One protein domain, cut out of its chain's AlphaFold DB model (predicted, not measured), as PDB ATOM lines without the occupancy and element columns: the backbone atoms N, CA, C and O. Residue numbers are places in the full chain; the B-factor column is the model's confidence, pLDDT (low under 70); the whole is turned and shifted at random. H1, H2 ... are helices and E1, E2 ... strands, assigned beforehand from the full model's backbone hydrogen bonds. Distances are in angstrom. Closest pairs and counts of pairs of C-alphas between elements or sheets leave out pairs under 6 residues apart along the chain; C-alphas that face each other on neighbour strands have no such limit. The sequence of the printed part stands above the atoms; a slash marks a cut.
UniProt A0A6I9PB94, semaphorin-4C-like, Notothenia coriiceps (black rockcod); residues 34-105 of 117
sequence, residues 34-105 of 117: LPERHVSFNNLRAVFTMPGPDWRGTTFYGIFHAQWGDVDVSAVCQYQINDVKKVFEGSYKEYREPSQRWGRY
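This is residues 34 to 105 of the 117 residues of the protein "semaphorin-4C-like" of Notothenia coriiceps (black rockcod) (UniProt A0A6I9PB94). The model is an open, arch-like shape: a long, twisted sheet of three strands, E1, E2 and E3, makes one side, the short helix H1 leads away from the end of E3, and the small hairpin of E4 and E5 makes a separate second lobe beyond it. The sheet and the small hairpin have no contact with each other. The printed part has 72 residues, with five named strands and one named helix in the order E1, E2, E3, H1, E4, E5. Its class is mostly strand; both sheets are antiparallel, the larger in the order E1 - E2 - E3. The whole is loose, with a radius of gyration of the C-alphas of 16.1 A, and it spans 47 by 39 by 21 A, only just flat.

Start at residue 34 and pass along to E1, residues 43 to 50, which bends by 52 degrees at residue 46. Beside it look for E2, residues 59 to 68: the two form an antiparallel hairpin, with N 48 and O 61 within hydrogen-bond range at 2.9 A. Next comes E3, residues 71 to 80, in a second antiparallel hairpin with E2, where N 64 and O 75 are 2.8 A apart. The three strands form a meander, each the antiparallel neighbour of the one before, with E1 and E3 as edge strands. H1, residues 81 to 89, only grazes this sheet with residues 81 to 84; its closest C-alphas to E2 are those of Thr 59 and Ile 81, 6.0 A apart. In H1 every O i to N i+4 pair is within hydrogen-bond range. Farther on, E4, residues 93 to 96, and E5, residues 101 to 104, form an antiparallel hairpin at 136 degrees between their directions, with N 94 and O 103 2.9 A apart. E4 and E5 are apart from E1, E2 and E3, and E5 is apart from H1.

Find C-alpha 43 at (-42.330, 47.703, -1.808), where E1 begins its 20.8 A. E2 covers 27.5 A and E3 29.6 A from first to last C-alpha. H1 runs 12.5 A from C-alpha 81 at (-34.194, 51.017, 16.724). E4 measures 9.5 A and E5 10.1 A, ending at C-alpha 104 at (-23.676, 62.907, 0.934).

The two C-alphas farthest apart are those of Pro 53 and Pro 98, at 48.3 A. The printed part has no cut; the link from E1 to E2 is short and the other four are tight. Mean pLDDT of the printed part is 94.0, and no printed residue is under 70.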
ATOM      1  N   LEU A  34     -31.253  40.906  -1.123       93.25
ATOM      2  CA  LEU A  34     -30.448  39.689  -1.172       93.25
ATOM      3  C   LEU A  34     -29.337  39.917  -2.202       93.25
ATOM      4  O   LEU A  34     -29.585  39.745  -3.404       93.25
ATOM      5  N   PRO A  35     -28.144  40.365  -1.766       91.62
ATOM      6  CA  PRO A  35     -27.038  40.686  -2.663       91.62
ATOM      7  C   PRO A  35     -26.627  39.511  -3.551       91.62
ATOM      8  O   PRO A  35     -26.362  39.716  -4.731       91.62
ATOM      9  N   GLU A  36     -26.659  38.286  -3.023       92.94
ATOM     10  CA  GLU A  36     -26.267  37.056  -3.726       92.94
ATOM     11  C   GLU A  36     -27.161  36.764  -4.934       92.94
ATOM     12  O   GLU A  36     -26.752  36.087  -5.873       92.94
ATOM     13  N   ARG A  37     -28.400  37.267  -4.908       88.81
ATOM     14  CA  ARG A  37     -29.377  37.119  -5.995       88.81
ATOM     15  C   ARG A  37     -29.605  38.416  -6.765       88.81
ATOM     16  O   ARG A  37     -30.439  38.440  -7.663       88.81
ATOM     17  N   HIS A  38     -28.899  39.490  -6.407       90.94
ATOM     18  CA  HIS A  38     -29.094  40.832  -6.955       90.94
ATOM     19  C   HIS A  38     -30.553  41.330  -6.881       90.94
ATOM     20  O   HIS A  38     -31.007  42.071  -7.751       90.94
ATOM     21  N   VAL A  39     -31.294  40.953  -5.831       92.38
ATOM     22  CA  VAL A  39     -32.697  41.361  -5.638       92.38
ATOM     23  C   VAL A  39     -32.802  42.414  -4.540       92.38
ATOM     24  O   VAL A  39     -32.232  42.262  -3.461       92.38
ATOM     25  N   SER A  40     -33.566  43.477  -4.798       94.00
ATOM     26  CA  SER A  40     -33.915  44.505  -3.809       94.00
ATOM     27  C   SER A  40     -35.429  44.592  -3.632       94.00
ATOM     28  O   SER A  40     -36.169  44.760  -4.600       94.00
ATOM     29  N   PHE A  41     -35.888  44.533  -2.386       96.00
ATOM     30  CA  PHE A  41     -37.297  44.552  -2.019       96.00
ATOM     31  C   PHE A  41     -37.741  45.971  -1.657       96.00
ATOM     32  O   PHE A  41     -37.591  46.429  -0.528       96.00
ATOM     33  N   ASN A  42     -38.282  46.689  -2.643       90.38
ATOM     34  CA  ASN A  42     -38.575  48.122  -2.519       90.38
ATOM     35  C   ASN A  42     -40.006  48.439  -2.066       90.38
ATOM     36  O   ASN A  42     -40.272  49.568  -1.657       90.38
ATOM     37  N   ASN A  43     -40.926  47.472  -2.139       94.12
ATOM     38  CA  ASN A  43     -42.330  47.703  -1.808       94.12
ATOM     39  C   ASN A  43     -42.631  47.207  -0.398       94.12
ATOM     40  O   ASN A  43     -42.889  46.022  -0.196       94.12
ATOM     41  N   LEU A  44     -42.623  48.115   0.576       95.56
ATOM     42  CA  LEU A  44     -43.038  47.809   1.941       95.56
ATOM     43  C   LEU A  44     -44.558  47.588   1.994       95.56
ATOM     44  O   LEU A  44     -45.331  48.475   1.633       95.56
ATOM     45  N   ARG A  45     -44.993  46.417   2.461       96.38
ATOM     46  CA  ARG A  45     -46.411  46.037   2.569       96.38
ATOM     47  C   ARG A  45     -46.941  46.197   3.988       96.38
ATOM     48  O   ARG A  45     -48.015  46.759   4.185       96.38
ATOM     49  N   ALA A  46     -46.179  45.740   4.977       95.31
ATOM     50  CA  ALA A  46     -46.574  45.776   6.382       95.31
ATOM     51  C   ALA A  46     -45.358  45.934   7.292       95.31
ATOM     52  O   ALA A  46     -44.248  45.563   6.912       95.31
ATOM     53  N   VAL A  47     -45.581  46.463   8.498       96.12
ATOM     54  CA  VAL A  47     -44.573  46.469   9.561       96.12
ATOM     55  C   VAL A  47     -45.189  46.060  10.881       96.12
ATOM     56  O   VAL A  47     -46.298  46.472  11.211       96.12
ATOM     57  N   PHE A  48     -44.422  45.285  11.632       96.44
ATOM     58  CA  PHE A  48     -44.691  44.916  13.005       96.44
ATOM     59  C   PHE A  48     -43.602  45.485  13.922       96.44
ATOM     60  O   PHE A  48     -42.426  45.504  13.560       96.44
ATOM     61  N   THR A  49     -43.998  45.952  15.105       96.75
ATOM     62  CA  THR A  49     -43.068  46.455  16.126       96.75
ATOM     63  C   THR A  49     -43.045  45.472  17.281       96.75
ATOM     64  O   THR A  49     -44.077  45.218  17.893       96.75
ATOM     65  N   MET A  50     -41.866  44.937  17.573       96.38
ATOM     66  CA  MET A  50     -41.611  44.052  18.698       96.38
ATOM     67  C   MET A  50     -40.897  44.847  19.801       96.38
ATOM     68  O   MET A  50     -39.747  45.256  19.605       96.38
ATOM     69  N   PRO A  51     -41.560  45.108  20.941       94.56
ATOM     70  CA  PRO A  51     -40.934  45.780  22.073       94.56
ATOM     71  C   PRO A  51     -39.825  44.914  22.678       94.56
ATOM     72  O   PRO A  51     -39.980  43.697  22.793       94.56
ATOM     73  N   GLY A  52     -38.723  45.545  23.083       93.38
ATOM     74  CA  GLY A  52     -37.715  44.918  23.937       93.38
ATOM     75  C   GLY A  52     -38.006  45.147  25.427       93.38
ATOM     76  O   GLY A  52     -39.032  45.736  25.769       93.38
ATOM     77  N   PRO A  53     -37.090  44.734  26.325       93.38
ATOM     78  CA  PRO A  53     -37.178  45.045  27.757       93.38
ATOM     79  C   PRO A  53     -37.237  46.552  28.042       93.38
ATOM     80  O   PRO A  53     -37.869  46.989  28.999       93.38
ATOM     81  N   ASP A  54     -36.589  47.345  27.190       94.44
ATOM     82  CA  ASP A  54     -36.678  48.797  27.155       94.44
ATOM     83  C   ASP A  54     -36.899  49.288  25.713       94.44
ATOM     84  O   ASP A  54     -36.910  48.510  24.749       94.44
ATOM     85  N   TRP A  55     -37.044  50.607  25.541       89.25
ATOM     86  CA  TRP A  55     -37.239  51.183  24.211       89.25
ATOM     87  C   TRP A  55     -36.038  50.943  23.287       89.25
ATOM     88  O   TRP A  55     -36.248  50.868  22.079       89.25
ATOM     89  N   ARG A  56     -34.809  50.801  23.813       93.25
ATOM     90  CA  ARG A  56     -33.570  50.587  23.034       93.25
ATOM     91  C   ARG A  56     -33.507  49.185  22.436       93.25
ATOM     92  O   ARG A  56     -32.842  48.999  21.420       93.25
ATOM     93  N   GLY A  57     -34.202  48.224  23.041       94.88
ATOM     94  CA  GLY A  57     -34.378  46.868  22.523       94.88
ATOM     95  C   GLY A  57     -35.478  46.726  21.463       94.88
ATOM     96  O   GLY A  57     -35.695  45.622  20.969       94.88
ATOM     97  N   THR A  58     -36.181  47.808  21.103       96.19
ATOM     98  CA  THR A  58     -37.268  47.749  20.112       96.19
ATOM     99  C   THR A  58     -36.750  47.300  18.748       96.19
ATOM    100  O   THR A  58     -35.798  47.865  18.199       96.19
ATOM    101  N   THR A  59     -37.429  46.310  18.177       97.50
ATOM    102  CA  THR A  59     -37.129  45.744  16.864       97.50
ATOM    103  C   THR A  59     -38.332  45.902  15.941       97.50
ATOM    104  O   THR A  59     -39.465  45.607  16.316       97.50
ATOM    105  N   PHE A  60     -38.095  46.349  14.714       96.94
ATOM    106  CA  PHE A  60     -39.102  46.458  13.667       96.94
ATOM    107  C   PHE A  60     -38.924  45.333  12.654       96.94
ATOM    108  O   PHE A  60     -37.809  45.060  12.214       96.94
ATOM    109  N   TYR A  61     -40.029  44.730  12.236       97.69
ATOM    110  CA  TYR A  61     -40.068  43.738  11.167       97.69
ATOM    111  C   TYR A  61     -40.858  44.292   9.996       97.69
ATOM    112  O   TYR A  61     -42.042  44.581  10.144       97.69
ATOM    113  N   GLY A  62     -40.221  44.438   8.838       97.25
ATOM    114  CA  GLY A  62     -40.880  44.862   7.609       97.25
ATOM    115  C   GLY A  62     -41.104  43.703   6.653       97.25
ATOM    116  O   GLY A  62     -40.180  42.947   6.376       97.25
ATOM    117  N   ILE A  63     -42.326  43.595   6.132       97.75
ATOM    118  CA  ILE A  63     -42.674  42.683   5.042       97.75
ATOM    119  C   ILE A  63     -42.597  43.474   3.744       97.75
ATOM    120  O   ILE A  63     -43.344  44.438   3.554       97.75
ATOM    121  N   PHE A  64     -41.707  43.058   2.854       97.25
ATOM    122  CA  PHE A  64     -41.481  43.688   1.566       97.25
ATOM    123  C   PHE A  64     -41.808  42.742   0.422       97.25
ATOM    124  O   PHE A  64     -41.768  41.522   0.564       97.25
ATOM    125  N   HIS A  65     -42.096  43.333  -0.727       94.69
ATOM    126  CA  HIS A  65     -42.437  42.639  -1.954       94.69
ATOM    127  C   HIS A  65     -41.617  43.190  -3.128       94.69
ATOM    128  O   HIS A  65     -41.340  44.395  -3.201       94.69
ATOM    129  N   ALA A  66     -41.241  42.316  -4.055       94.12
ATOM    130  CA  ALA A  66     -40.574  42.659  -5.304       94.12
ATOM    131  C   ALA A  66     -40.931  41.663  -6.407       94.12
ATOM    132  O   ALA A  66     -41.334  40.539  -6.131       94.12
ATOM    133  N   GLN A  67     -40.716  42.091  -7.645       91.31
ATOM    134  CA  GLN A  67     -40.729  41.225  -8.815       91.31
ATOM    135  C   GLN A  67     -39.294  40.848  -9.166       91.31
ATOM    136  O   GLN A  67     -38.421  41.715  -9.242       91.31
ATOM    137  N   TRP A  68     -39.051  39.555  -9.350       88.56
ATOM    138  CA  TRP A  68     -37.775  39.015  -9.796       88.56
ATOM    139  C   TRP A  68     -37.997  38.202 -11.072       88.56
ATOM    140  O   TRP A  68     -38.467  37.065 -11.026       88.56
ATOM    141  N   GLY A  69     -37.703  38.821 -12.219       88.00
ATOM    142  CA  GLY A  69     -38.177  38.319 -13.510       88.00
ATOM    143  C   GLY A  69     -39.705  38.345 -13.543       88.00
ATOM    144  O   GLY A  69     -40.303  39.359 -13.194       88.00
ATOM    145  N   ASP A  70     -40.312  37.206 -13.870       91.56
ATOM    146  CA  ASP A  70     -41.771  37.030 -13.910       91.56
ATOM    147  C   ASP A  70     -42.349  36.445 -12.609       91.56
ATOM    148  O   ASP A  70     -43.496  35.998 -12.573       91.56
ATOM    149  N   VAL A  71     -41.556  36.404 -11.531       92.50
ATOM    150  CA  VAL A  71     -41.972  35.833 -10.247       92.50
ATOM    151  C   VAL A  71     -42.091  36.915  -9.184       92.50
ATOM    152  O   VAL A  71     -41.165  37.692  -8.938       92.50
ATOM    153  N   ASP A  72     -43.225  36.908  -8.494       93.12
ATOM    154  CA  ASP A  72     -43.455  37.714  -7.305       93.12
ATOM    155  C   ASP A  72     -42.782  37.076  -6.085       93.12
ATOM    156  O   ASP A  72     -43.064  35.940  -5.700       93.12
ATOM    157  N   VAL A  73     -41.903  37.835  -5.436       94.69
ATOM    158  CA  VAL A  73     -41.167  37.410  -4.245       94.69
ATOM    159  C   VAL A  73     -41.431  38.354  -3.080       94.69
ATOM    160  O   VAL A  73     -41.653  39.555  -3.242       94.69
ATOM    161  N   SER A  74     -41.400  37.804  -1.869       96.00
ATOM    162  CA  SER A  74     -41.541  38.573  -0.633       96.00
ATOM    163  C   SER A  74     -40.380  38.288   0.308       96.00
ATOM    164  O   SER A  74     -39.807  37.200   0.282       96.00
ATOM    165  N   ALA A  75     -40.045  39.261   1.146       96.94
ATOM    166  CA  ALA A  75     -39.008  39.140   2.161       96.94
ATOM    167  C   ALA A  75     -39.470  39.764   3.476       96.94
ATOM    168  O   ALA A  75     -40.244  40.723   3.486       96.94
ATOM    169  N   VAL A  76     -38.958  39.229   4.582       97.38
ATOM    170  CA  VAL A  76     -39.097  39.832   5.906       97.38
ATOM    171  C   VAL A  76     -37.723  40.320   6.338       97.38
ATOM    172  O   VAL A  76     -36.794  39.525   6.441       97.38
ATOM    173  N   CYS A  77     -37.596  41.621   6.579       97.56
ATOM    174  CA  CYS A  77     -36.364  42.240   7.058       97.56
ATOM    175  C   CYS A  77     -36.550  42.772   8.480       97.56
ATOM    176  O   CYS A  77     -37.616  43.284   8.833       97.56
ATOM    177  N   GLN A  78     -35.504  42.643   9.292       97.38
ATOM    178  CA  GLN A  78     -35.472  43.071  10.686       97.38
ATOM    179  C   GLN A  78     -34.610  44.330  10.833       97.38
ATOM    180  O   GLN A  78     -33.526  44.407  10.261       97.38
ATOM    181  N   TYR A  79     -35.061  45.286  11.644       96.88
ATOM    182  CA  TYR A  79     -34.350  46.533  11.925       96.88
ATOM    183  C   TYR A  79     -34.381  46.840  13.421       96.88
ATOM    184  O   TYR A  79     -35.454  46.895  14.019       96.88
ATOM    185  N   GLN A  80     -33.227  47.088  14.034       96.06
ATOM    186  CA  GLN A  80     -33.172  47.536  15.427       96.06
ATOM    187  C   GLN A  80     -33.303  49.061  15.509       96.06
ATOM    188  O   GLN A  80     -32.713  49.790  14.708       96.06
ATOM    189  N   ILE A  81     -34.024  49.569  16.513       94.69
ATOM    190  CA  ILE A  81     -34.194  51.017  16.724       94.69
ATOM    191  C   ILE A  81     -32.859  51.762  16.870       94.69
ATOM    192  O   ILE A  81     -32.745  52.914  16.454       94.69
ATOM    193  N   ASN A  82     -31.832  51.111  17.421       94.31
ATOM    194  CA  ASN A  82     -30.511  51.716  17.578       94.31
ATOM    195  C   ASN A  82     -29.846  51.982  16.224       94.31
ATOM    196  O   ASN A  82     -29.215  53.022  16.054       94.31
ATOM    197  N   ASP A  83     -30.023  51.099  15.242       94.56
ATOM    198  CA  ASP A  83     -29.478  51.315  13.899       94.56
ATOM    199  C   ASP A  83     -30.255  52.400  13.157       94.56
ATOM    200  O   ASP A  83     -29.655  53.252  12.504       94.56
ATOM    201  N   VAL A  84     -31.575  52.458  13.355       92.94
ATOM    202  CA  VAL A  84     -32.406  53.566  12.868       92.94
ATOM    203  C   VAL A  84     -31.910  54.906  13.430       92.94
ATOM    204  O   VAL A  84     -31.735  55.858  12.670       92.94
ATOM    205  N   LYS A  85     -31.610  54.987  14.735       91.38
ATOM    206  CA  LYS A  85     -31.055  56.202  15.363       91.38
ATOM    207  C   LYS A  85     -29.705  56.609  14.775       91.38
ATOM    208  O   LYS A  85     -29.553  57.764  14.383       91.38
ATOM    209  N   LYS A  86     -28.773  55.662  14.617       93.25
ATOM    210  CA  LYS A  86     -27.463  55.921  13.991       93.25
ATOM    211  C   LYS A  86     -27.601  56.521  12.590       93.25
ATOM    212  O   LYS A  86     -26.817  57.389  12.215       93.25
ATOM    213  N   VAL A  87     -28.598  56.090  11.810       93.44
ATOM    214  CA  VAL A  87     -28.848  56.648  10.471       93.44
ATOM    215  C   VAL A  87     -29.264  58.121  10.543       93.44
ATOM    216  O   VAL A  87     -28.763  58.923   9.758       93.44
ATOM    217  N   PHE A  88     -30.115  58.508  11.499       91.38
ATOM    218  CA  PHE A  88     -30.532  59.908  11.684       91.38
ATOM    219  C   PHE A  88     -29.428  60.811  12.268       91.38
ATOM    220  O   PHE A  88     -29.401  62.019  12.018       91.38
ATOM    221  N   GLU A  89     -28.470  60.229  12.984       91.06
ATOM    222  CA  GLU A  89     -27.249  60.906  13.448       91.06
ATOM    223  C   GLU A  89     -26.172  61.016  12.345       91.06
ATOM    224  O   GLU A  89     -25.235  61.815  12.447       91.06
ATOM    225  N   GLY A  90     -26.329  60.261  11.252       91.25
ATOM    226  CA  GLY A  90     -25.414  60.205  10.112       91.25
ATOM    227  C   GLY A  90     -25.483  61.412   9.170       91.25
ATOM    228  O   GLY A  90     -26.057  62.450   9.466       91.25
ATOM    229  N   SER A  91     -24.859  61.334   8.001       92.62
ATOM    230  CA  SER A  91     -24.854  62.466   7.065       92.62
ATOM    231  C   SER A  91     -26.192  62.642   6.336       92.62
ATOM    232  O   SER A  91     -26.804  61.665   5.906       92.62
ATOM    233  N   TYR A  92     -26.594  63.892   6.096       93.06
ATOM    234  CA  TYR A  92     -27.755  64.210   5.260       93.06
ATOM    235  C   TYR A  92     -27.489  63.907   3.781       93.06
ATOM    236  O   TYR A  92     -26.341  63.824   3.329       93.06
ATOM    237  N   LYS A  93     -28.570  63.757   3.013       93.19
ATOM    238  CA  LYS A  93     -28.529  63.576   1.561       93.19
ATOM    239  C   LYS A  93     -28.825  64.911   0.880       93.19
ATOM    240  O   LYS A  93     -29.817  65.553   1.205       93.19
ATOM    241  N   GLU A  94     -27.980  65.306  -0.064       93.94
ATOM    242  CA  GLU A  94     -28.079  66.569  -0.802       93.94
ATOM    243  C   GLU A  94     -28.133  66.289  -2.303       93.94
ATOM    244  O   GLU A  94     -27.403  65.429  -2.809       93.94
ATOM    245  N   TYR A  95     -29.008  66.997  -3.016       93.56
ATOM    246  CA  TYR A  95     -29.030  66.960  -4.471       93.56
ATOM    247  C   TYR A  95     -27.968  67.917  -5.010       93.56
ATOM    248  O   TYR A  95     -27.993  69.113  -4.729       93.56
ATOM    249  N   ARG A  96     -27.003  67.379  -5.756       92.56
ATOM    250  CA  ARG A  96     -25.890  68.154  -6.304       92.56
ATOM    251  C   ARG A  96     -26.197  68.530  -7.743       92.56
ATOM    252  O   ARG A  96     -25.913  67.728  -8.636       92.56
ATOM    253  N   GLU A  97     -26.693  69.749  -7.942       92.19
ATOM    254  CA  GLU A  97     -27.052  70.307  -9.257       92.19
ATOM    255  C   GLU A  97     -25.994  70.054 -10.347       92.19
ATOM    256  O   GLU A  97     -26.354  69.484 -11.377       92.19
ATOM    257  N   PRO A  98     -24.681  70.317 -10.137       91.81
ATOM    258  CA  PRO A  98     -23.686  70.158 -11.206       91.81
ATOM    259  C   PRO A  98     -23.532  68.720 -11.705       91.81
ATOM    260  O   PRO A  98     -23.100  68.487 -12.825       91.81
ATOM    261  N   SER A  99     -23.849  67.745 -10.851       92.12
ATOM    262  CA  SER A  99     -23.735  66.320 -11.170       92.12
ATOM    263  C   SER A  99     -25.089  65.625 -11.309       92.12
ATOM    264  O   SER A  99     -25.112  64.406 -11.452       92.12
ATOM    265  N   GLN A 100     -26.190  66.381 -11.196       95.06
ATOM    266  CA  GLN A 100     -27.581  65.914 -11.231       95.06
ATOM    267  C   GLN A 100     -27.827  64.609 -10.453       95.06
ATOM    268  O   GLN A 100     -28.591  63.735 -10.858       95.06
ATOM    269  N   ARG A 101     -27.147  64.453  -9.313       95.19
ATOM    270  CA  ARG A 101     -27.192  63.234  -8.497       95.19
ATOM    271  C   ARG A 101     -27.311  63.577  -7.031       95.19
ATOM    272  O   ARG A 101     -26.792  64.586  -6.552       95.19
ATOM    273  N   TRP A 102     -27.935  62.670  -6.298       92.94
ATOM    274  CA  TRP A 102     -27.918  62.729  -4.850       92.94
ATOM    275  C   TRP A 102     -26.573  62.257  -4.307       92.94
ATOM    276  O   TRP A 102     -26.084  61.192  -4.680       92.94
ATOM    277  N   GLY A 103     -26.008  63.022  -3.385       93.38
ATOM    278  CA  GLY A 103     -24.779  62.691  -2.684       93.38
ATOM    279  C   GLY A 103     -24.910  62.886  -1.182       93.38
ATOM    280  O   GLY A 103     -25.939  63.323  -0.665       93.38
ATOM    281  N   ARG A 104     -23.832  62.561  -0.476       93.19
ATOM    282  CA  ARG A 104     -23.676  62.907   0.934       93.19
ATOM    283  C   ARG A 104     -23.462  64.419   1.063       93.19
ATOM    284  O   ARG A 104     -22.630  64.971   0.340       93.19
ATOM    285  N   TYR A 105     -24.175  65.062   1.982       93.62
ATOM    286  CA  TYR A 105     -23.882  66.430   2.400       93.62
ATOM    287  C   TYR A 105     -22.553  66.455   3.162       93.62
ATOM    288  O   TYR A 105     -22.364  65.684   4.105       93.62
TER     289      TYR A 105